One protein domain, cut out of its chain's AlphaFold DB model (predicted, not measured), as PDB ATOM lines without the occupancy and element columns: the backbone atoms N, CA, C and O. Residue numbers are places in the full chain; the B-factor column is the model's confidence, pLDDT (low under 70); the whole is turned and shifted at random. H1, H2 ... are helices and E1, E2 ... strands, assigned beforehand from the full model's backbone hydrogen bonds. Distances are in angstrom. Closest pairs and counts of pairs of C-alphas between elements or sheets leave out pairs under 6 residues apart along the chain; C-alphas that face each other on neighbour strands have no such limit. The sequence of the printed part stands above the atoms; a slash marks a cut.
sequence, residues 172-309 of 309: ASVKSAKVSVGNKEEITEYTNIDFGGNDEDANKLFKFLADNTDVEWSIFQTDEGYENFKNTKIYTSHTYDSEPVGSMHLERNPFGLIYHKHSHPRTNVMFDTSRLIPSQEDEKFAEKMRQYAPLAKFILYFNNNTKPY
ATOM      1  N   ALA A 172      59.462  42.647  46.172       84.69
ATOM      2  CA  ALA A 172      58.144  43.201  45.881       84.69
ATOM      3  C   ALA A 172      58.184  44.614  45.266       84.69
ATOM      4  O   ALA A 172      57.383  45.481  45.605       84.69
ATOM      5  N   SER A 173      59.135  44.864  44.368       82.69
ATOM      6  CA  SER A 173      59.215  46.111  43.619       82.69
ATOM      7  C   SER A 173      58.194  46.138  42.482       82.69
ATOM      8  O   SER A 173      57.913  45.116  41.847       82.69
ATOM      9  N   VAL A 174      57.650  47.325  42.212       85.62
ATOM     10  CA  VAL A 174      56.803  47.566  41.039       85.62
ATOM     11  C   VAL A 174      57.674  47.496  39.784       85.62
ATOM     12  O   VAL A 174      58.721  48.138  39.686       85.62
ATOM     13  N   LYS A 175      57.255  46.665  38.834       86.38
ATOM     14  CA  LYS A 175      57.886  46.419  37.533       86.38
ATOM     15  C   LYS A 175      56.873  46.738  36.440       86.38
ATOM     16  O   LYS A 175      55.688  46.872  36.713       86.38
ATOM     17  N   SER A 176      57.318  46.808  35.190       84.00
ATOM     18  CA  SER A 176      56.425  47.042  34.049       84.00
ATOM     19  C   SER A 176      56.604  45.944  33.007       84.00
ATOM     20  O   SER A 176      57.729  45.553  32.686       84.00
ATOM     21  N   ALA A 177      55.497  45.433  32.476       80.69
ATOM     22  CA  ALA A 177      55.470  44.456  31.395       80.69
ATOM     23  C   ALA A 177      54.553  44.940  30.272       80.69
ATOM     24  O   ALA A 177      53.566  45.630  30.510       80.69
ATOM     25  N   LYS A 178      54.876  44.559  29.034       79.94
ATOM     26  CA  LYS A 178      53.961  44.740  27.905       79.94
ATOM     27  C   LYS A 178      52.997  43.565  27.853       79.94
ATOM     28  O   LYS A 178      53.448  42.423  27.720       79.94
ATOM     29  N   VAL A 179      51.706  43.856  27.932       74.38
ATOM     30  CA  VAL A 179      50.623  42.876  27.866       74.38
ATOM     31  C   VAL A 179      49.788  43.155  26.620       74.38
ATOM     32  O   VAL A 179      49.424  44.295  26.333       74.38
ATOM     33  N   SER A 180      49.501  42.107  25.849       68.12
ATOM     34  CA  SER A 180      48.597  42.197  24.703       68.12
ATOM     35  C   SER A 180      47.153  42.128  25.199       68.12
ATOM     36  O   SER A 180      46.684  41.058  25.580       68.12
ATOM     37  N   VAL A 181      46.441  43.255  25.174       64.38
ATOM     38  CA  VAL A 181      45.006  43.320  25.477       64.38
ATOM     39  C   VAL A 181      44.259  43.466  24.150       64.38
ATOM     40  O   VAL A 181      44.184  44.540  23.545       64.38
ATOM     41  N   GLY A 182      43.759  42.344  23.629       67.62
ATOM     42  CA  GLY A 182      43.176  42.284  22.287       67.62
ATOM     43  C   GLY A 182      44.207  42.594  21.193       67.62
ATOM     44  O   GLY A 182      45.230  41.924  21.094       67.62
ATOM     45  N   ASN A 183      43.942  43.615  20.369       66.44
ATOM     46  CA  ASN A 183      44.822  44.028  19.259       66.44
ATOM     47  C   ASN A 183      45.815  45.147  19.635       66.44
ATOM     48  O   ASN A 183      46.440  45.726  18.744       66.44
ATOM     49  N   LYS A 184      45.931  45.508  20.919       66.94
ATOM     50  CA  LYS A 184      46.820  46.575  21.400       66.94
ATOM     51  C   LYS A 184      47.803  46.033  22.437       66.94
ATOM     52  O   LYS A 184      47.451  45.174  23.239       66.94
ATOM     53  N   GLU A 185      49.030  46.544  22.409       75.56
ATOM     54  CA  GLU A 185      49.999  46.354  23.493       75.56
ATOM     55  C   GLU A 185      49.841  47.493  24.499       75.56
ATOM     56  O   GLU A 185      49.992  48.662  24.137       75.56
ATOM     57  N   GLU A 186      49.567  47.151  25.752       78.44
ATOM     58  CA  GLU A 186      49.531  48.094  26.865       78.44
ATOM     59  C   GLU A 186      50.681  47.802  27.833       78.44
ATOM     60  O   GLU A 186      51.147  46.668  27.961       78.44
ATOM     61  N   ILE A 187      51.198  48.855  28.469       80.94
ATOM     62  CA  ILE A 187      52.194  48.724  29.532       80.94
ATOM     63  C   ILE A 187      51.420  48.584  30.836       80.94
ATOM     64  O   ILE A 187      50.708  49.506  31.227       80.94
ATOM     65  N   THR A 188      51.580  47.444  31.496       81.56
ATOM     66  CA  THR A 188      50.943  47.135  32.776       81.56
ATOM     67  C   THR A 188      52.015  47.059  33.854       81.56
ATOM     68  O   THR A 188      53.056  46.416  33.670       81.56
ATOM     69  N   GLU A 189      51.775  47.738  34.972       87.06
ATOM     70  CA  GLU A 189      52.609  47.624  36.163       87.06
ATOM     71  C   GLU A 189      52.250  46.364  36.944       87.06
ATOM     72  O   GLU A 189      51.089  45.971  37.012       87.06
ATOM     73  N   TYR A 190      53.251  45.703  37.510       87.81
ATOM     74  CA  TYR A 190      53.046  44.498  38.295       87.81
ATOM     75  C   TYR A 190      54.107  44.349  39.372       87.81
ATOM     76  O   TYR A 190      55.257  44.762  39.210       87.81
ATOM     77  N   THR A 191      53.744  43.655  40.439       90.19
ATOM     78  CA  THR A 191      54.676  43.182  41.454       90.19
ATOM     79  C   THR A 191      54.666  41.666  41.453       90.19
ATOM     80  O   THR A 191      53.608  41.045  41.374       90.19
ATOM     81  N   ASN A 192      55.852  41.061  41.541       91.69
ATOM     82  CA  ASN A 192      55.982  39.630  41.764       91.69
ATOM     83  C   ASN A 192      56.939  39.319  42.912       91.69
ATOM     84  O   ASN A 192      57.906  40.041  43.148       91.69
ATOM     85  N   ILE A 193      56.654  38.234  43.622       92.56
ATOM     86  CA  ILE A 193      57.446  37.765  44.755       92.56
ATOM     87  C   ILE A 193      57.660  36.264  44.582       92.56
ATOM     88  O   ILE A 193      56.692  35.514  44.447       92.56
ATOM     89  N   ASP A 194      58.922  35.842  44.565       91.00
ATOM     90  CA  ASP A 194      59.319  34.442  44.447       91.00
ATOM     91  C   ASP A 194      59.680  33.887  45.834       91.00
ATOM     92  O   ASP A 194      60.507  34.456  46.559       91.00
ATOM     93  N   PHE A 195      59.024  32.791  46.212       90.56
ATOM     94  CA  PHE A 195      59.218  32.109  47.491       90.56
ATOM     95  C   PHE A 195      60.050  30.831  47.365       90.56
ATOM     96  O   PHE A 195      60.342  30.190  48.381       90.56
ATOM     97  N   GLY A 196      60.425  30.423  46.149       87.44
ATOM     98  CA  GLY A 196      60.989  29.108  45.892       87.44
ATOM     99  C   GLY A 196      60.093  28.018  46.486       87.44
ATOM    100  O   GLY A 196      58.872  28.027  46.320       87.44
ATOM    101  N   GLY A 197      60.694  27.117  47.264       85.56
ATOM    102  CA  GLY A 197      59.985  26.039  47.963       85.56
ATOM    103  C   GLY A 197      59.201  26.441  49.215       85.56
ATOM    104  O   GLY A 197      58.610  25.567  49.847       85.56
ATOM    105  N   ASN A 198      59.186  27.718  49.613       88.81
ATOM    106  CA  ASN A 198      58.517  28.168  50.838       88.81
ATOM    107  C   ASN A 198      57.022  28.473  50.610       88.81
ATOM    108  O   ASN A 198      56.575  29.617  50.689       88.81
ATOM    109  N   ASP A 199      56.253  27.425  50.312       89.38
ATOM    110  CA  ASP A 199      54.808  27.508  50.044       89.38
ATOM    111  C   ASP A 199      54.005  28.014  51.258       89.38
ATOM    112  O   ASP A 199      52.964  28.653  51.093       89.38
ATOM    113  N   GLU A 200      54.490  27.778  52.480       91.19
ATOM    114  CA  GLU A 200      53.823  28.217  53.708       91.19
ATOM    115  C   GLU A 200      53.824  29.747  53.835       91.19
ATOM    116  O   GLU A 200      52.753  30.353  53.941       91.19
ATOM    117  N   ASP A 201      54.995  30.389  53.737       91.75
ATOM    118  CA  ASP A 201      55.074  31.854  53.755       91.75
ATOM    119  C   ASP A 201      54.380  32.478  52.542       91.75
ATOM    120  O   ASP A 201      53.762  33.534  52.680       91.75
ATOM    121  N   ALA A 202      54.424  31.820  51.377       93.38
ATOM    122  CA  ALA A 202      53.735  32.291  50.182       93.38
ATOM    123  C   ALA A 202      52.219  32.345  50.402       93.38
ATOM    124  O   ALA A 202      51.581  33.375  50.185       93.38
ATOM    125  N   ASN A 203      51.625  31.261  50.904       93.19
ATOM    126  CA  ASN A 203      50.192  31.220  51.185       93.19
ATOM    127  C   ASN A 203      49.791  32.177  52.311       93.19
ATOM    128  O   ASN A 203      48.729  32.801  52.229       93.19
ATOM    129  N   LYS A 204      50.635  32.314  53.338       94.62
ATOM    130  CA  LYS A 204      50.427  33.249  54.446       94.62
ATOM    131  C   LYS A 204      50.439  34.699  53.959       94.62
ATOM    132  O   LYS A 204      49.505  35.443  54.264       94.62
ATOM    133  N   LEU A 205      51.437  35.080  53.155       94.75
ATOM    134  CA  LEU A 205      51.533  36.427  52.594       94.75
ATOM    135  C   LEU A 205      50.398  36.700  51.607       94.75
ATOM    136  O   LEU A 205      49.747  37.733  51.719       94.75
ATOM    137  N   PHE A 206      50.118  35.769  50.688       94.25
ATOM    138  CA  PHE A 206      49.015  35.890  49.732       94.25
ATOM    139  C   PHE A 206      47.698  36.184  50.445       94.25
ATOM    140  O   PHE A 206      46.996  37.125  50.088       94.25
ATOM    141  N   LYS A 207      47.384  35.403  51.485       92.25
ATOM    142  CA  LYS A 207      46.160  35.584  52.258       92.25
ATOM    143  C   LYS A 207      46.118  36.967  52.902       92.25
ATOM    144  O   LYS A 207      45.117  37.663  52.795       92.25
ATOM    145  N   PHE A 208      47.215  37.377  53.538       93.12
ATOM    146  CA  PHE A 208      47.307  38.687  54.170       93.12
ATOM    147  C   PHE A 208      47.095  39.833  53.171       93.12
ATOM    148  O   PHE A 208      46.352  40.763  53.474       93.12
ATOM    149  N   LEU A 209      47.714  39.757  51.991       92.62
ATOM    150  CA  LEU A 209      47.600  40.763  50.935       92.62
ATOM    151  C   LEU A 209      46.187  40.809  50.345       92.62
ATOM    152  O   LEU A 209      45.579  41.878  50.310       92.62
ATOM    153  N   ALA A 210      45.635  39.656  49.967       89.56
ATOM    154  CA  ALA A 210      44.264  39.540  49.478       89.56
ATOM    155  C   ALA A 210      43.240  40.049  50.506       89.56
ATOM    156  O   ALA A 210      42.215  40.621  50.141       89.56
ATOM    157  N   ASP A 211      43.516  39.869  51.802       88.00
ATOM    158  CA  ASP A 211      42.582  40.264  52.849       88.00
ATOM    159  C   ASP A 211      42.621  41.765  53.191       88.00
ATOM    160  O   ASP A 211      41.672  42.281  53.793       88.00
ATOM    161  N   ASN A 212      43.710  42.455  52.837       88.81
ATOM    162  CA  ASN A 212      44.014  43.810  53.304       88.81
ATOM    163  C   ASN A 212      44.264  44.839  52.196       88.81
ATOM    164  O   ASN A 212      44.541  46.000  52.504       88.81
ATOM    165  N   THR A 213      44.163  44.434  50.934       88.50
ATOM    166  CA  THR A 213      44.327  45.316  49.775       88.50
ATOM    167  C   THR A 213      43.064  45.310  48.918       88.50
ATOM    168  O   THR A 213      42.222  44.422  49.017       88.50
ATOM    169  N   ASP A 214      42.909  46.350  48.106       85.19
ATOM    170  CA  ASP A 214      41.799  46.534  47.175       85.19
ATOM    171  C   ASP A 214      42.158  46.022  45.757       85.19
ATOM    172  O   ASP A 214      41.411  46.289  44.814       85.19
ATOM    173  N   VAL A 215      43.283  45.306  45.601       85.88
ATOM    174  CA  VAL A 215      43.783  44.762  44.325       85.88
ATOM    175  C   VAL A 215      43.780  43.239  44.307       85.88
ATOM    176  O   VAL A 215      43.829  42.582  45.347       85.88
ATOM    177  N   GLU A 216      43.678  42.682  43.108       86.19
ATOM    178  CA  GLU A 216      43.733  41.252  42.885       86.19
ATOM    179  C   GLU A 216      45.178  40.766  42.990       86.19
ATOM    180  O   GLU A 216      46.110  41.280  42.361       86.19
ATOM    181  N   TRP A 217      45.344  39.746  43.821       90.44
ATOM    182  CA  TRP A 217      46.562  38.963  43.926       90.44
ATOM    183  C   TRP A 217      46.318  37.578  43.352       90.44
ATOM    184  O   TRP A 217      45.272  36.976  43.622       90.44
ATOM    185  N   SER A 218      47.313  37.049  42.649       90.75
ATOM    186  CA  SER A 218      47.399  35.659  42.219       90.75
ATOM    187  C   SER A 218      48.603  34.977  42.877       90.75
ATOM    188  O   SER A 218      49.615  35.599  43.192       90.75
ATOM    189  N   ILE A 219      48.479  33.685  43.146       92.56
ATOM    190  CA  ILE A 219      49.540  32.806  43.624       92.56
ATOM    191  C   ILE A 219      49.477  31.514  42.826       92.56
ATOM    192  O   ILE A 219      48.412  30.922  42.647       92.56
ATOM    193  N   PHE A 220      50.624  31.039  42.367       90.50
ATOM    194  CA  PHE A 220      50.709  29.747  41.710       90.50
ATOM    195  C   PHE A 220      51.951  28.991  42.131       90.50
ATOM    196  O   PHE A 220      52.967  29.578  42.506       90.50
ATOM    197  N   GLN A 221      51.848  27.670  42.040       90.44
ATOM    198  CA  GLN A 221      52.945  26.759  42.302       90.44
ATOM    199  C   GLN A 221      53.239  25.924  41.063       90.44
ATOM    200  O   GLN A 221      52.337  25.307  40.493       90.44
ATOM    201  N   THR A 222      54.506  25.880  40.676       87.44
ATOM    202  CA  THR A 222      55.015  25.106  39.541       87.44
ATOM    203  C   THR A 222      56.038  24.085  40.023       87.44
ATOM    204  O   THR A 222      56.855  24.377  40.891       87.44
ATOM    205  N   ASP A 223      56.003  22.891  39.456       85.25
ATOM    206  CA  ASP A 223      57.061  21.893  39.535       85.25
ATOM    207  C   ASP A 223      58.085  22.189  38.437       85.25
ATOM    208  O   ASP A 223      57.779  22.076  37.249       85.25
ATOM    209  N   GLU A 224      59.291  22.609  38.818       73.88
ATOM    210  CA  GLU A 224      60.334  22.962  37.848       73.88
ATOM    211  C   GLU A 224      61.077  21.729  37.294       73.88
ATOM    212  O   GLU A 224      62.009  21.867  36.504       73.88
ATOM    213  N   GLY A 225      60.673  20.504  37.663       63.84
ATOM    214  CA  GLY A 225      61.164  19.253  37.069       63.84
ATOM    215  C   GLY A 225      62.615  18.887  37.410       63.84
ATOM    216  O   GLY A 225      63.055  17.777  37.112       63.84
ATOM    217  N   TYR A 226      63.355  19.780  38.068       56.41
ATOM    218  CA  TYR A 226      64.670  19.521  38.643       56.41
ATOM    219  C   TYR A 226      64.501  19.187  40.133       56.41
ATOM    220  O   TYR A 226      63.977  19.991  40.899       56.41
ATOM    221  N   GLU A 227      64.890  17.976  40.541       58.69
ATOM    222  CA  GLU A 227      64.878  17.517  41.948       58.69
ATOM    223  C   GLU A 227      63.515  17.579  42.687       58.69
ATOM    224  O   GLU A 227      63.485  17.622  43.915       58.69
ATOM    225  N   ASN A 228      62.372  17.537  41.980       62.44
ATOM    226  CA  ASN A 228      61.029  17.778  42.553       62.44
ATOM    227  C   ASN A 228      60.915  19.140  43.266       62.44
ATOM    228  O   ASN A 228      60.160  19.291  44.236       62.44
ATOM    229  N   PHE A 229      61.691  20.129  42.821       75.81
ATOM    230  CA  PHE A 229      61.634  21.470  43.369       75.81
ATOM    231  C   PHE A 229      60.332  22.151  42.945       75.81
ATOM    232  O   PHE A 229      60.088  22.422  41.767       75.81
ATOM    233  N   LYS A 230      59.489  22.438  43.935       85.94
ATOM    234  CA  LYS A 230      58.278  23.231  43.754       85.94
ATOM    235  C   LYS A 230      58.619  24.687  43.988       85.94
ATOM    236  O   LYS A 230      59.163  25.019  45.036       85.94
ATOM    237  N   ASN A 231      58.268  25.541  43.042       88.06
ATOM    238  CA  ASN A 231      58.419  26.977  43.164       88.06
ATOM    239  C   ASN A 231      57.043  27.629  43.318       88.06
ATOM    240  O   ASN A 231      56.130  27.313  42.558       88.06
ATOM    241  N   THR A 232      56.892  28.523  44.293       91.31
ATOM    242  CA  THR A 232      55.657  29.266  44.544       91.31
ATOM    243  C   THR A 232      55.895  30.755  44.343       91.31
ATOM    244  O   THR A 232      56.818  31.331  44.918       91.31
ATOM    245  N   LYS A 233      55.049  31.393  43.534       92.19
ATOM    246  CA  LYS A 233      55.163  32.818  43.210       92.19
ATOM    247  C   LYS A 233      53.841  33.530  43.428       92.19
ATOM    248  O   LYS A 233      52.783  32.952  43.188       92.19
ATOM    249  N   ILE A 234      53.926  34.785  43.848       93.38
ATOM    250  CA  ILE A 234      52.788  35.691  44.018       93.38
ATOM    251  C   ILE A 234      52.911  36.826  43.007       93.38
ATOM    252  O   ILE A 234      54.012  37.338  42.808       93.38
ATOM    253  N   TYR A 235      51.796  37.223  42.403       91.38
ATOM    254  CA  TYR A 235      51.705  38.336  41.468       91.38
ATOM    255  C   TYR A 235      50.533  39.257  41.818       91.38
ATOM    256  O   TYR A 235      49.512  38.821  42.344       91.38
ATOM    257  N   THR A 236      50.680  40.535  41.494       89.56
ATOM    258  CA  THR A 236      49.570  41.476  41.340       89.56
ATOM    259  C   THR A 236      49.879  42.396  40.173       89.56
ATOM    260  O   THR A 236      51.041  42.728  39.938       89.56
ATOM    261  N   SER A 237      48.845  42.822  39.457       83.94
ATOM    262  CA  SER A 237      48.940  43.871  38.438       83.94
ATOM    263  C   SER A 237      48.422  45.228  38.948       83.94
ATOM    264  O   SER A 237      48.128  46.117  38.156       83.94
ATOM    265  N   HIS A 238      48.278  45.383  40.276       83.94
ATOM    266  CA  HIS A 238      47.747  46.583  40.948       83.94
ATOM    267  C   HIS A 238      46.344  47.005  40.471       83.94
ATOM    268  O   HIS A 238      45.910  48.145  40.638       83.94
ATOM    269  N   THR A 239      45.612  46.055  39.897       79.06
ATOM    270  CA  THR A 239      44.253  46.185  39.374       79.06
ATOM    271  C   THR A 239      43.284  45.409  40.255       79.06
ATOM    272  O   THR A 239      43.643  44.413  40.876       79.06
ATOM    273  N   TYR A 240      42.049  45.892  40.368       71.00
ATOM    274  CA  TYR A 240      41.061  45.352  41.310       71.00
ATOM    275  C   TYR A 240      40.246  44.175  40.754       71.00
ATOM    276  O   TYR A 240      39.532  43.533  41.519       71.00
ATOM    277  N   ASP A 241      40.289  43.938  39.445       67.19
ATOM    278  CA  ASP A 241      39.432  42.988  38.721       67.19
ATOM    279  C   ASP A 241      40.198  42.066  37.763       67.19
ATOM    280  O   ASP A 241      39.576  41.336  36.986       67.19
ATOM    281  N   SER A 242      41.530  42.151  37.748       70.56
ATOM    282  CA  SER A 242      42.346  41.317  36.875       70.56
ATOM    283  C   SER A 242      43.786  41.164  37.357       70.56
ATOM    284  O   SER A 242      44.387  42.100  37.883       70.56
ATOM    285  N   GLU A 243      44.379  40.001  37.080       73.75
ATOM    286  CA  GLU A 243      45.821  39.746  37.186       73.75
ATOM    287  C   GLU A 243      46.372  39.188  35.857       73.75
ATOM    288  O   GLU A 243      46.584  37.981  35.689       73.75
ATOM    289  N   PRO A 244      46.565  40.053  34.844       71.25
ATOM    290  CA  PRO A 244      46.997  39.620  33.521       71.25
ATOM    291  C   PRO A 244      48.459  39.158  33.461       71.25
ATOM    292  O   PRO A 244      48.808  38.377  32.574       71.25
ATOM    293  N   VAL A 245      49.342  39.625  34.354       74.19
ATOM    294  CA  VAL A 245      50.786  39.375  34.220       74.19
ATOM    295  C   VAL A 245      51.188  37.980  34.700       74.19
ATOM    296  O   VAL A 245      51.938  37.298  33.995       74.19
ATOM    297  N   GLY A 246      50.695  37.518  35.846       73.19
ATOM    298  CA  GLY A 246      50.892  36.145  36.310       73.19
ATOM    299  C   GLY A 246      50.184  35.145  35.399       73.19
ATOM    300  O   GLY A 246      50.797  34.147  35.011       73.19
ATOM    301  N   SER A 247      48.979  35.472  34.924       74.81
ATOM    302  CA  SER A 247      48.296  34.705  33.871       74.81
ATOM    303  C   SER A 247      49.161  34.578  32.609       74.81
ATOM    304  O   SER A 247      49.419  33.472  32.137       74.81
ATOM    305  N   MET A 248      49.717  35.685  32.099       75.81
ATOM    306  CA  MET A 248      50.635  35.674  30.952       75.81
ATOM    307  C   MET A 248      51.912  34.863  31.226       75.81
ATOM    308  O   MET A 248      52.419  34.182  30.330       75.81
ATOM    309  N   HIS A 249      52.465  34.938  32.440       76.06
ATOM    310  CA  HIS A 249      53.645  34.159  32.816       76.06
ATOM    311  C   HIS A 249      53.366  32.656  32.723       76.06
ATOM    312  O   HIS A 249      54.174  31.916  32.159       76.06
ATOM    313  N   LEU A 250      52.203  32.234  33.214       79.56
ATOM    314  CA  LEU A 250      51.738  30.857  33.145       79.56
ATOM    315  C   LEU A 250      51.429  30.409  31.717       79.56
ATOM    316  O   LEU A 250      51.790  29.301  31.342       79.56
ATOM    317  N   GLU A 251      50.843  31.265  30.884       76.50
ATOM    318  CA  GLU A 251      50.618  30.936  29.473       76.50
ATOM    319  C   GLU A 251      51.923  30.730  28.693       76.50
ATOM    320  O   GLU A 251      51.979  29.902  27.784       76.50
ATOM    321  N   ARG A 252      52.981  31.476  29.037       76.81
ATOM    322  CA  ARG A 252      54.310  31.319  28.426       76.81
ATOM    323  C   ARG A 252      55.058  30.098  28.953       76.81
ATOM    324  O   ARG A 252      55.827  29.507  28.202       76.81
ATOM    325  N   ASN A 253      54.838  29.729  30.215       74.50
ATOM    326  CA  ASN A 253      55.498  28.605  30.878       74.50
ATOM    327  C   ASN A 253      54.478  27.723  31.622       74.50
ATOM    328  O   ASN A 253      54.479  27.693  32.853       74.50
ATOM    329  N   PRO A 254      53.608  26.989  30.907       70.38
ATOM    330  CA  PRO A 254      52.521  26.250  31.548       70.38
ATOM    331  C   PRO A 254      52.972  24.911  32.157       70.38
ATOM    332  O   PRO A 254      52.192  24.237  32.831       70.38
ATOM    333  N   PHE A 255      54.215  24.495  31.897       72.44
ATOM    334  CA  PHE A 255      54.744  23.209  32.339       72.44
ATOM    335  C   PHE A 255      54.888  23.151  33.860       72.44
ATOM    336  O   PHE A 255      55.364  24.088  34.494       72.44
ATOM    337  N   GLY A 256      54.471  22.022  34.435       80.00
ATOM    338  CA  GLY A 256      54.610  21.767  35.864       80.00
ATOM    339  C   GLY A 256      53.628  22.527  36.755       80.00
ATOM    340  O   GLY A 256      53.751  22.434  37.968       80.00
ATOM    341  N   LEU A 257      52.641  23.258  36.221       85.88
ATOM    342  CA  LEU A 257      51.656  23.944  37.064       85.88
ATOM    343  C   LEU A 257      50.899  22.945  37.963       85.88
ATOM    344  O   LEU A 257      50.217  22.041  37.479       85.88
ATOM    345  N   ILE A 258      50.996  23.142  39.278       86.56
ATOM    346  CA  ILE A 258      50.313  22.339  40.301       86.56
ATOM    347  C   ILE A 258      48.995  23.008  40.691       86.56
ATOM    348  O   ILE A 258      47.943  22.364  40.728       86.56
ATOM    349  N   TYR A 259      49.035  24.304  40.998       88.19
ATOM    350  CA  TYR A 259      47.833  25.081  41.276       88.19
ATOM    351  C   TYR A 259      48.018  26.553  40.919       88.19
ATOM    352  O   TYR A 259      49.125  27.082  40.982       88.19
ATOM    353  N   HIS A 260      46.906  27.202  40.601       88.81
ATOM    354  CA  HIS A 260      46.755  28.644  40.494       88.81
ATOM    355  C   HIS A 260      45.595  29.072  41.391       88.81
ATOM    356  O   HIS A 260      44.520  28.465  41.366       88.81
ATOM    357  N   LYS A 261      45.811  30.099  42.205       89.19
ATOM    358  CA  LYS A 261      44.811  30.667  43.098       89.19
ATOM    359  C   LYS A 261      44.849  32.182  43.010       89.19
ATOM    360  O   LYS A 261      45.921  32.755  43.122       89.19
ATOM    361  N   HIS A 262      43.705  32.838  42.892       86.06
ATOM    362  CA  HIS A 262      43.639  34.301  42.849       86.06
ATOM    363  C   HIS A 262      42.485  34.852  43.673       86.06
ATOM    364  O   HIS A 262      41.612  34.103  44.112       86.06
ATOM    365  N   SER A 263      42.538  36.148  43.959       85.12
ATOM    366  CA  SER A 263      41.637  36.842  44.879       85.12
ATOM    367  C   SER A 263      40.841  37.933  44.177       85.12
ATOM    368  O   SER A 263      41.397  38.713  43.429       85.12
ATOM    369  N   HIS A 264      39.547  38.044  44.468       75.19
ATOM    370  CA  HIS A 264      38.708  39.125  43.936       75.19
ATOM    371  C   HIS A 264      38.430  40.151  45.044       75.19
ATOM    372  O   HIS A 264      37.575  39.892  45.895       75.19
ATOM    373  N   PRO A 265      39.142  41.293  45.103       67.00
ATOM    374  CA  PRO A 265      39.025  42.263  46.200       67.00
ATOM    375  C   PRO A 265      37.715  43.069  46.163       67.00
ATOM    376  O   PRO A 265      37.238  43.536  47.204       67.00
ATOM    377  N   ARG A 266      37.112  43.243  44.978       62.31
ATOM    378  CA  ARG A 266      35.871  43.999  44.767       62.31
ATOM    379  C   ARG A 266      34.870  43.160  43.991       62.31
ATOM    380  O   ARG A 266      35.210  42.530  42.999       62.31
ATOM    381  N   THR A 267      33.617  43.174  44.440       50.53
ATOM    382  CA  THR A 267      32.514  42.496  43.747       50.53
ATOM    383  C   THR A 267      31.421  43.508  43.422       50.53
ATOM    384  O   THR A 267      31.178  44.447  44.179       50.53
ATOM    385  N   ASN A 268      30.783  43.364  42.260       43.56
ATOM    386  CA  ASN A 268      29.743  44.276  41.787       43.56
ATOM    387  C   ASN A 268      28.429  43.999  42.542       43.56
ATOM    388  O   ASN A 268      27.605  43.194  42.113       43.56
ATOM    389  N   VAL A 269      28.259  44.591  43.725       43.31
ATOM    390  CA  VAL A 269      27.107  44.320  44.596       43.31
ATOM    391  C   VAL A 269      26.031  45.378  44.379       43.31
ATOM    392  O   VAL A 269      25.962  46.366  45.098       43.31
ATOM    393  N   MET A 270      25.139  45.136  43.421       39.38
ATOM    394  CA  MET A 270      23.809  45.759  43.455       39.38
ATOM    395  C   MET A 270      22.696  44.726  43.626       39.38
ATOM    396  O   MET A 270      21.816  44.964  44.442       39.38
ATOM    397  N   PHE A 271      22.734  43.549  42.989       37.75
ATOM    398  CA  PHE A 271      21.662  42.552  43.153       37.75
ATOM    399  C   PHE A 271      22.103  41.129  42.781       37.75
ATOM    400  O   PHE A 271      21.617  40.605  41.787       37.75
ATOM    401  N   ASP A 272      22.984  40.468  43.539       37.88
ATOM    402  CA  ASP A 272      23.009  38.998  43.477       37.88
ATOM    403  C   ASP A 272      23.707  38.328  44.672       37.88
ATOM    404  O   ASP A 272      24.764  38.741  45.147       37.88
ATOM    405  N   THR A 273      23.107  37.242  45.147       43.28
ATOM    406  CA  THR A 273      23.694  36.273  46.078       43.28
ATOM    407  C   THR A 273      24.447  35.145  45.352       43.28
ATOM    408  O   THR A 273      24.874  34.198  46.009       43.28
ATOM    409  N   SER A 274      24.683  35.246  44.035       39.62
ATOM    410  CA  SER A 274      25.503  34.341  43.196       39.62
ATOM    411  C   SER A 274      27.025  34.441  43.447       39.62
ATOM    412  O   SER A 274      27.859  34.397  42.548       39.62
ATOM    413  N   ARG A 275      27.392  34.552  44.727       48.34
ATOM    414  CA  ARG A 275      28.676  34.983  45.317       48.34
ATOM    415  C   ARG A 275      29.896  34.057  45.109       48.34
ATOM    416  O   ARG A 275      30.776  34.040  45.962       48.34
ATOM    417  N   LEU A 276      29.958  33.260  44.042       52.00
ATOM    418  CA  LEU A 276      30.958  32.185  43.870       52.00
ATOM    419  C   LEU A 276      31.392  31.933  42.408       52.00
ATOM    420  O   LEU A 276      32.024  30.910  42.143       52.00
ATOM    421  N   ILE A 277      31.032  32.795  41.450       55.53
ATOM    422  CA  ILE A 277      31.179  32.473  40.020       55.53
ATOM    423  C   ILE A 277      32.452  33.123  39.434       55.53
ATOM    424  O   ILE A 277      32.604  34.337  39.574       55.53
ATOM    425  N   PRO A 278      33.356  32.348  38.798       62.88
ATOM    426  CA  PRO A 278      34.502  32.875  38.047       62.88
ATOM    427  C   PRO A 278      34.069  33.867  36.957       62.88
ATOM    428  O   PRO A 278      32.998  33.725  36.368       62.88
ATOM    429  N   SER A 279      34.902  34.868  36.659       69.06
ATOM    430  CA  SER A 279      34.667  35.747  35.510       69.06
ATOM    431  C   SER A 279      34.778  34.970  34.188       69.06
ATOM    432  O   SER A 279      35.379  33.897  34.124       69.06
ATOM    433  N   GLN A 280      34.245  35.519  33.089       69.50
ATOM    434  CA  GLN A 280      34.425  34.902  31.763       69.50
ATOM    435  C   GLN A 280      35.906  34.762  31.376       69.50
ATOM    436  O   GLN A 280      36.260  33.840  30.646       69.50
ATOM    437  N   GLU A 281      36.772  35.659  31.850       72.00
ATOM    438  CA  GLU A 281      38.213  35.563  31.613       72.00
ATOM    439  C   GLU A 281      38.855  34.467  32.476       72.00
ATOM    440  O   GLU A 281      39.689  33.719  31.972       72.00
ATOM    441  N   ASP A 282      38.389  34.273  33.715       72.88
ATOM    442  CA  ASP A 282      38.821  33.158  34.571       72.88
ATOM    443  C   ASP A 282      38.462  31.799  33.958       72.88
ATOM    444  O   ASP A 282      39.273  30.869  33.964       72.88
ATOM    445  N   GLU A 283      37.251  31.673  33.404       75.88
ATOM    446  CA  GLU A 283      36.803  30.453  32.730       75.88
ATOM    447  C   GLU A 283      37.656  30.155  31.492       75.88
ATOM    448  O   GLU A 283      38.156  29.034  31.350       75.88
ATOM    449  N   LYS A 284      37.894  31.163  30.639       79.00
ATOM    450  CA  LYS A 284      38.765  31.041  29.456       79.00
ATOM    451  C   LYS A 284      40.195  30.676  29.838       79.00
ATOM    452  O   LYS A 284      40.792  29.801  29.209       79.00
ATOM    453  N   PHE A 285      40.747  31.317  30.867       79.00
ATOM    454  CA  PHE A 285      42.081  31.014  31.371       79.00
ATOM    455  C   PHE A 285      42.156  29.567  31.874       79.00
ATOM    456  O   PHE A 285      43.029  28.809  31.451       79.00
ATOM    457  N   ALA A 286      41.199  29.134  32.697       78.44
ATOM    458  CA  ALA A 286      41.148  27.767  33.207       78.44
ATOM    459  C   ALA A 286      40.946  26.723  32.093       78.44
ATOM    460  O   ALA A 286      41.496  25.624  32.163       78.44
ATOM    461  N   GLU A 287      40.156  27.014  31.058       82.19
ATOM    462  CA  GLU A 287      40.029  26.152  29.874       82.19
ATOM    463  C   GLU A 287      41.337  26.041  29.093       82.19
ATOM    464  O   GLU A 287      41.761  24.930  28.768       82.19
ATOM    465  N   LYS A 288      42.009  27.169  28.840       81.94
ATOM    466  CA  LYS A 288      43.301  27.198  28.151       81.94
ATOM    467  C   LYS A 288      44.352  26.419  28.933       81.94
ATOM    468  O   LYS A 288      45.016  25.548  28.377       81.94
ATOM    469  N   MET A 289      44.455  26.654  30.237       81.19
ATOM    470  CA  MET A 289      45.438  25.978  31.076       81.19
ATOM    471  C   MET A 289      45.131  24.491  31.270       81.19
ATOM    472  O   MET A 289      46.069  23.706  31.358       81.19
ATOM    473  N   ARG A 290      43.863  24.056  31.235       81.25
ATOM    474  CA  ARG A 290      43.506  22.621  31.245       81.25
ATOM    475  C   ARG A 290      44.078  21.843  30.057       81.25
ATOM    476  O   ARG A 290      44.296  20.640  30.192       81.25
ATOM    477  N   GLN A 291      44.353  22.497  28.926       81.69
ATOM    478  CA  GLN A 291      45.014  21.852  27.783       81.69
ATOM    479  C   GLN A 291      46.491  21.547  28.065       81.69
ATOM    480  O   GLN A 291      47.004  20.531  27.598       81.69
ATOM    481  N   TYR A 292      47.167  22.403  28.836       79.44
ATOM    482  CA  TYR A 292      48.605  22.301  29.101       79.44
ATOM    483  C   TYR A 292      48.937  21.639  30.448       79.44
ATOM    484  O   TYR A 292      49.947  20.949  30.567       79.44
ATOM    485  N   ALA A 293      48.078  21.816  31.452       80.75
ATOM    486  CA  ALA A 293      48.224  21.312  32.812       80.75
ATOM    487  C   ALA A 293      46.880  20.735  33.314       80.75
ATOM    488  O   ALA A 293      46.207  21.331  34.156       80.75
ATOM    489  N   PRO A 294      46.454  19.558  32.815       78.50
ATOM    490  CA  PRO A 294      45.126  18.998  33.094       78.50
ATOM    491  C   PRO A 294      44.909  18.600  34.562       78.50
ATOM    492  O   PRO A 294      43.771  18.448  34.996       78.50
ATOM    493  N   LEU A 295      45.994  18.417  35.323       81.12
ATOM    494  CA  LEU A 295      45.961  18.079  36.749       81.12
ATOM    495  C   LEU A 295      46.055  19.312  37.663       81.12
ATOM    496  O   LEU A 295      45.953  19.165  38.883       81.12
ATOM    497  N   ALA A 296      46.253  20.507  37.095       83.44
ATOM    498  CA  ALA A 296      46.371  21.733  37.867       83.44
ATOM    499  C   ALA A 296      45.035  22.119  38.511       83.44
ATOM    500  O   ALA A 296      43.963  21.985  37.913       83.44
ATOM    501  N   LYS A 297      45.098  22.643  39.737       85.75
ATOM    502  CA  LYS A 297      43.925  23.174  40.442       85.75
ATOM    503  C   LYS A 297      43.799  24.677  40.216       85.75
ATOM    504  O   LYS A 297      44.749  25.403  40.485       85.75
ATOM    505  N   PHE A 298      42.620  25.137  39.814       82.94
ATOM    506  CA  PHE A 298      42.275  26.560  39.738       82.94
ATOM    507  C   PHE A 298      41.345  26.893  40.900       82.94
ATOM    508  O   PHE A 298      40.303  26.256  41.057       82.94
ATOM    509  N   ILE A 299      41.759  27.821  41.761       84.38
ATOM    510  CA  ILE A 299      41.103  28.095  43.042       84.38
ATOM    511  C   ILE A 299      40.780  29.585  43.131       84.38
ATOM    512  O   ILE A 299      41.662  30.424  43.012       84.38
ATOM    513  N   LEU A 300      39.528  29.920  43.421       81.38
ATOM    514  CA  LEU A 300      39.155  31.287  43.771       81.38
ATOM    515  C   LEU A 300      39.252  31.467  45.286       81.38
ATOM    516  O   LEU A 300      38.691  30.681  46.052       81.38
ATOM    517  N   TYR A 301      39.982  32.492  45.715       81.56
ATOM    518  CA  TYR A 301      40.057  32.917  47.104       81.56
ATOM    519  C   TYR A 301      39.100  34.086  47.341       81.56
ATOM    520  O   TYR A 301      39.229  35.147  46.733       81.56
ATOM    521  N   PHE A 302      38.159  33.899  48.264       71.31
ATOM    522  CA  PHE A 302      37.209  34.930  48.666       71.31
ATOM    523  C   PHE A 302      37.453  35.324  50.120       71.31
ATOM    524  O   PHE A 302      37.459  34.468  51.007       71.31
ATOM    525  N   ASN A 303      37.612  36.625  50.362       64.56
ATOM    526  CA  ASN A 303      37.638  37.180  51.708       64.56
ATOM    527  C   ASN A 303      36.229  37.625  52.139       64.56
ATOM    528  O   ASN A 303      35.466  38.193  51.353       64.56
ATOM    529  N   ASN A 304      35.920  37.455  53.423       52.00
ATOM    530  CA  ASN A 304      34.706  37.956  54.066       52.00
ATOM    531  C   ASN A 304      34.624  39.498  54.127       52.00
ATOM    532  O   ASN A 304      33.546  40.020  54.396       52.00
ATOM    533  N   ASN A 305      35.723  40.225  53.876       50.62
ATOM    534  CA  ASN A 305      35.761  41.699  53.860       50.62
ATOM    535  C   ASN A 305      35.610  42.321  52.457       50.62
ATOM    536  O   ASN A 305      35.896  43.508  52.290       50.62
ATOM    537  N   THR A 306      35.194  41.549  51.448       50.19
ATOM    538  CA  THR A 306      34.968  42.062  50.087       50.19
ATOM    539  C   THR A 306      33.998  43.245  50.119       50.19
ATOM    540  O   THR A 306      32.860  43.133  50.581       50.19
ATOM    541  N   LYS A 307      34.470  44.417  49.677       44.62
ATOM    542  CA  LYS A 307      33.666  45.643  49.695       44.62
ATOM    543  C   LYS A 307      32.656  45.601  48.540       44.62
ATOM    544  O   LYS A 307      33.058  45.286  47.415       44.62
ATOM    545  N   PRO A 308      31.370  45.906  48.790       40.44
ATOM    546  CA  PRO A 308      30.412  46.136  47.718       40.44
ATOM    547  C   PRO A 308      30.789  47.391  46.914       40.44
ATOM    548  O   PRO A 308      31.365  48.323  47.480       40.44
ATOM    549  N   TYR A 309      30.483  47.377  45.613       40.84
ATOM    550  CA  TYR A 309      30.544  48.548  44.722       40.84
ATOM    551  C   TYR A 309      29.662  49.705  45.212       40.84
ATOM    552  O   TYR A 309      28.565  49.429  45.752       40.84
TER     553      TYR A 309
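AT A GLANCE: This is residues 172 to 309 of the 309 residues of an uncharacterized protein of Sphingobacteriales bacterium (UniProt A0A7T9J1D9). One twisted sheet of six strands has H1 along one face and H2 and H3 on the other, making three layers, helices on both faces of a sheet; the sheet curls round H2. The hairpin of E1 and E2 makes one edge of the sheet, and a long loop, residues 264 to 279, reaches out at one end. The printed part has 138 residues, in the order E1 E2 H1 E3 E4 H2 E5 H3 E6; the sheet's order is E1 E2 E4 E3 E5 E6, mixed, and the class is mixed, helices and strands. The whole is compact, with a radius of gyration of the C-alphas of 14.9 A and spans of 49 by 38 by 32 A.

IN THESE COORDINATES: In the sheet, E1 is residues 174 to 181, 20.0 A long, from C-alpha 174 at (56.803, 47.566, 41.039); E2 is 184 to 194, 28.9 A; E3 is 217 to 223, 20.5 A; E4 is 230 to 236, 20.4 A; E5 is 257 to 263, 18.1 A; and E6 is 297 to 301, 12.4 A, ending at C-alpha 301 (40.057, 32.917, 47.104). The helices are H1, residues 199 to 212, 19.8 A; H2, 244 to 252, 12.2 A; and H3, 280 to 292, 19.2 A.

HOW THE PARTS SIT: E3 and E4 form an antiparallel hairpin, with N 218 and O 235 2.8 A apart. E3 and E5 are antiparallel, N 219 to O 261 2.7 A. E5 and E6 are parallel, N 299 to O 260 2.9 A. E2 and E4 are antiparallel, N 193 to O 234 2.9 A. E1 and E2 form a hairpin, N 177 to O 188 2.9 A; E1 bends by 55 degrees at residue 178 and E2 by 56 degrees at residue 189. H1 is on the sheet at a height of 8.6 A, over E3 and, only just, E4, on which 3 of its C-alphas fall; the closest C-alphas of H1 and E4 are Asp 199 and Thr 232, 5.8 A. H2 is on the sheet, its Gly 246 and Tyr 235 of E4 having C-alphas 5.7 A apart. H3 is on the sheet at a height of 10.3 A, over E6, with the C-alphas of Ala 286 and Phe 298 closest at 6.7 A. H2 and H3 are close but not clearly touching, at a shallow tilt of 20 degrees, the same way. Two split strand-helix-strand units, in which another strand lies between the two parallel ones, are E2, H1, E3 and E4, H2, E5; E5, H3, E6 is a unit of two parallel neighbours. The three crossovers are right-handed. Every O i to N i+4 pair is within hydrogen-bond range in H1 and H2; in H3, 7 of 9 are.

THE WHOLE: The C-alphas farthest apart, Glu 227 and Phe 271, are 50.0 A apart. The printed part has no cut, and the link E5 to H3 is long. Residues 266 to 267 pair with residues 307 to 308, parallel. The mean pLDDT of the printed part is 76.8; 33 residues are under 70, among them 265 to 280 and 303 to 309.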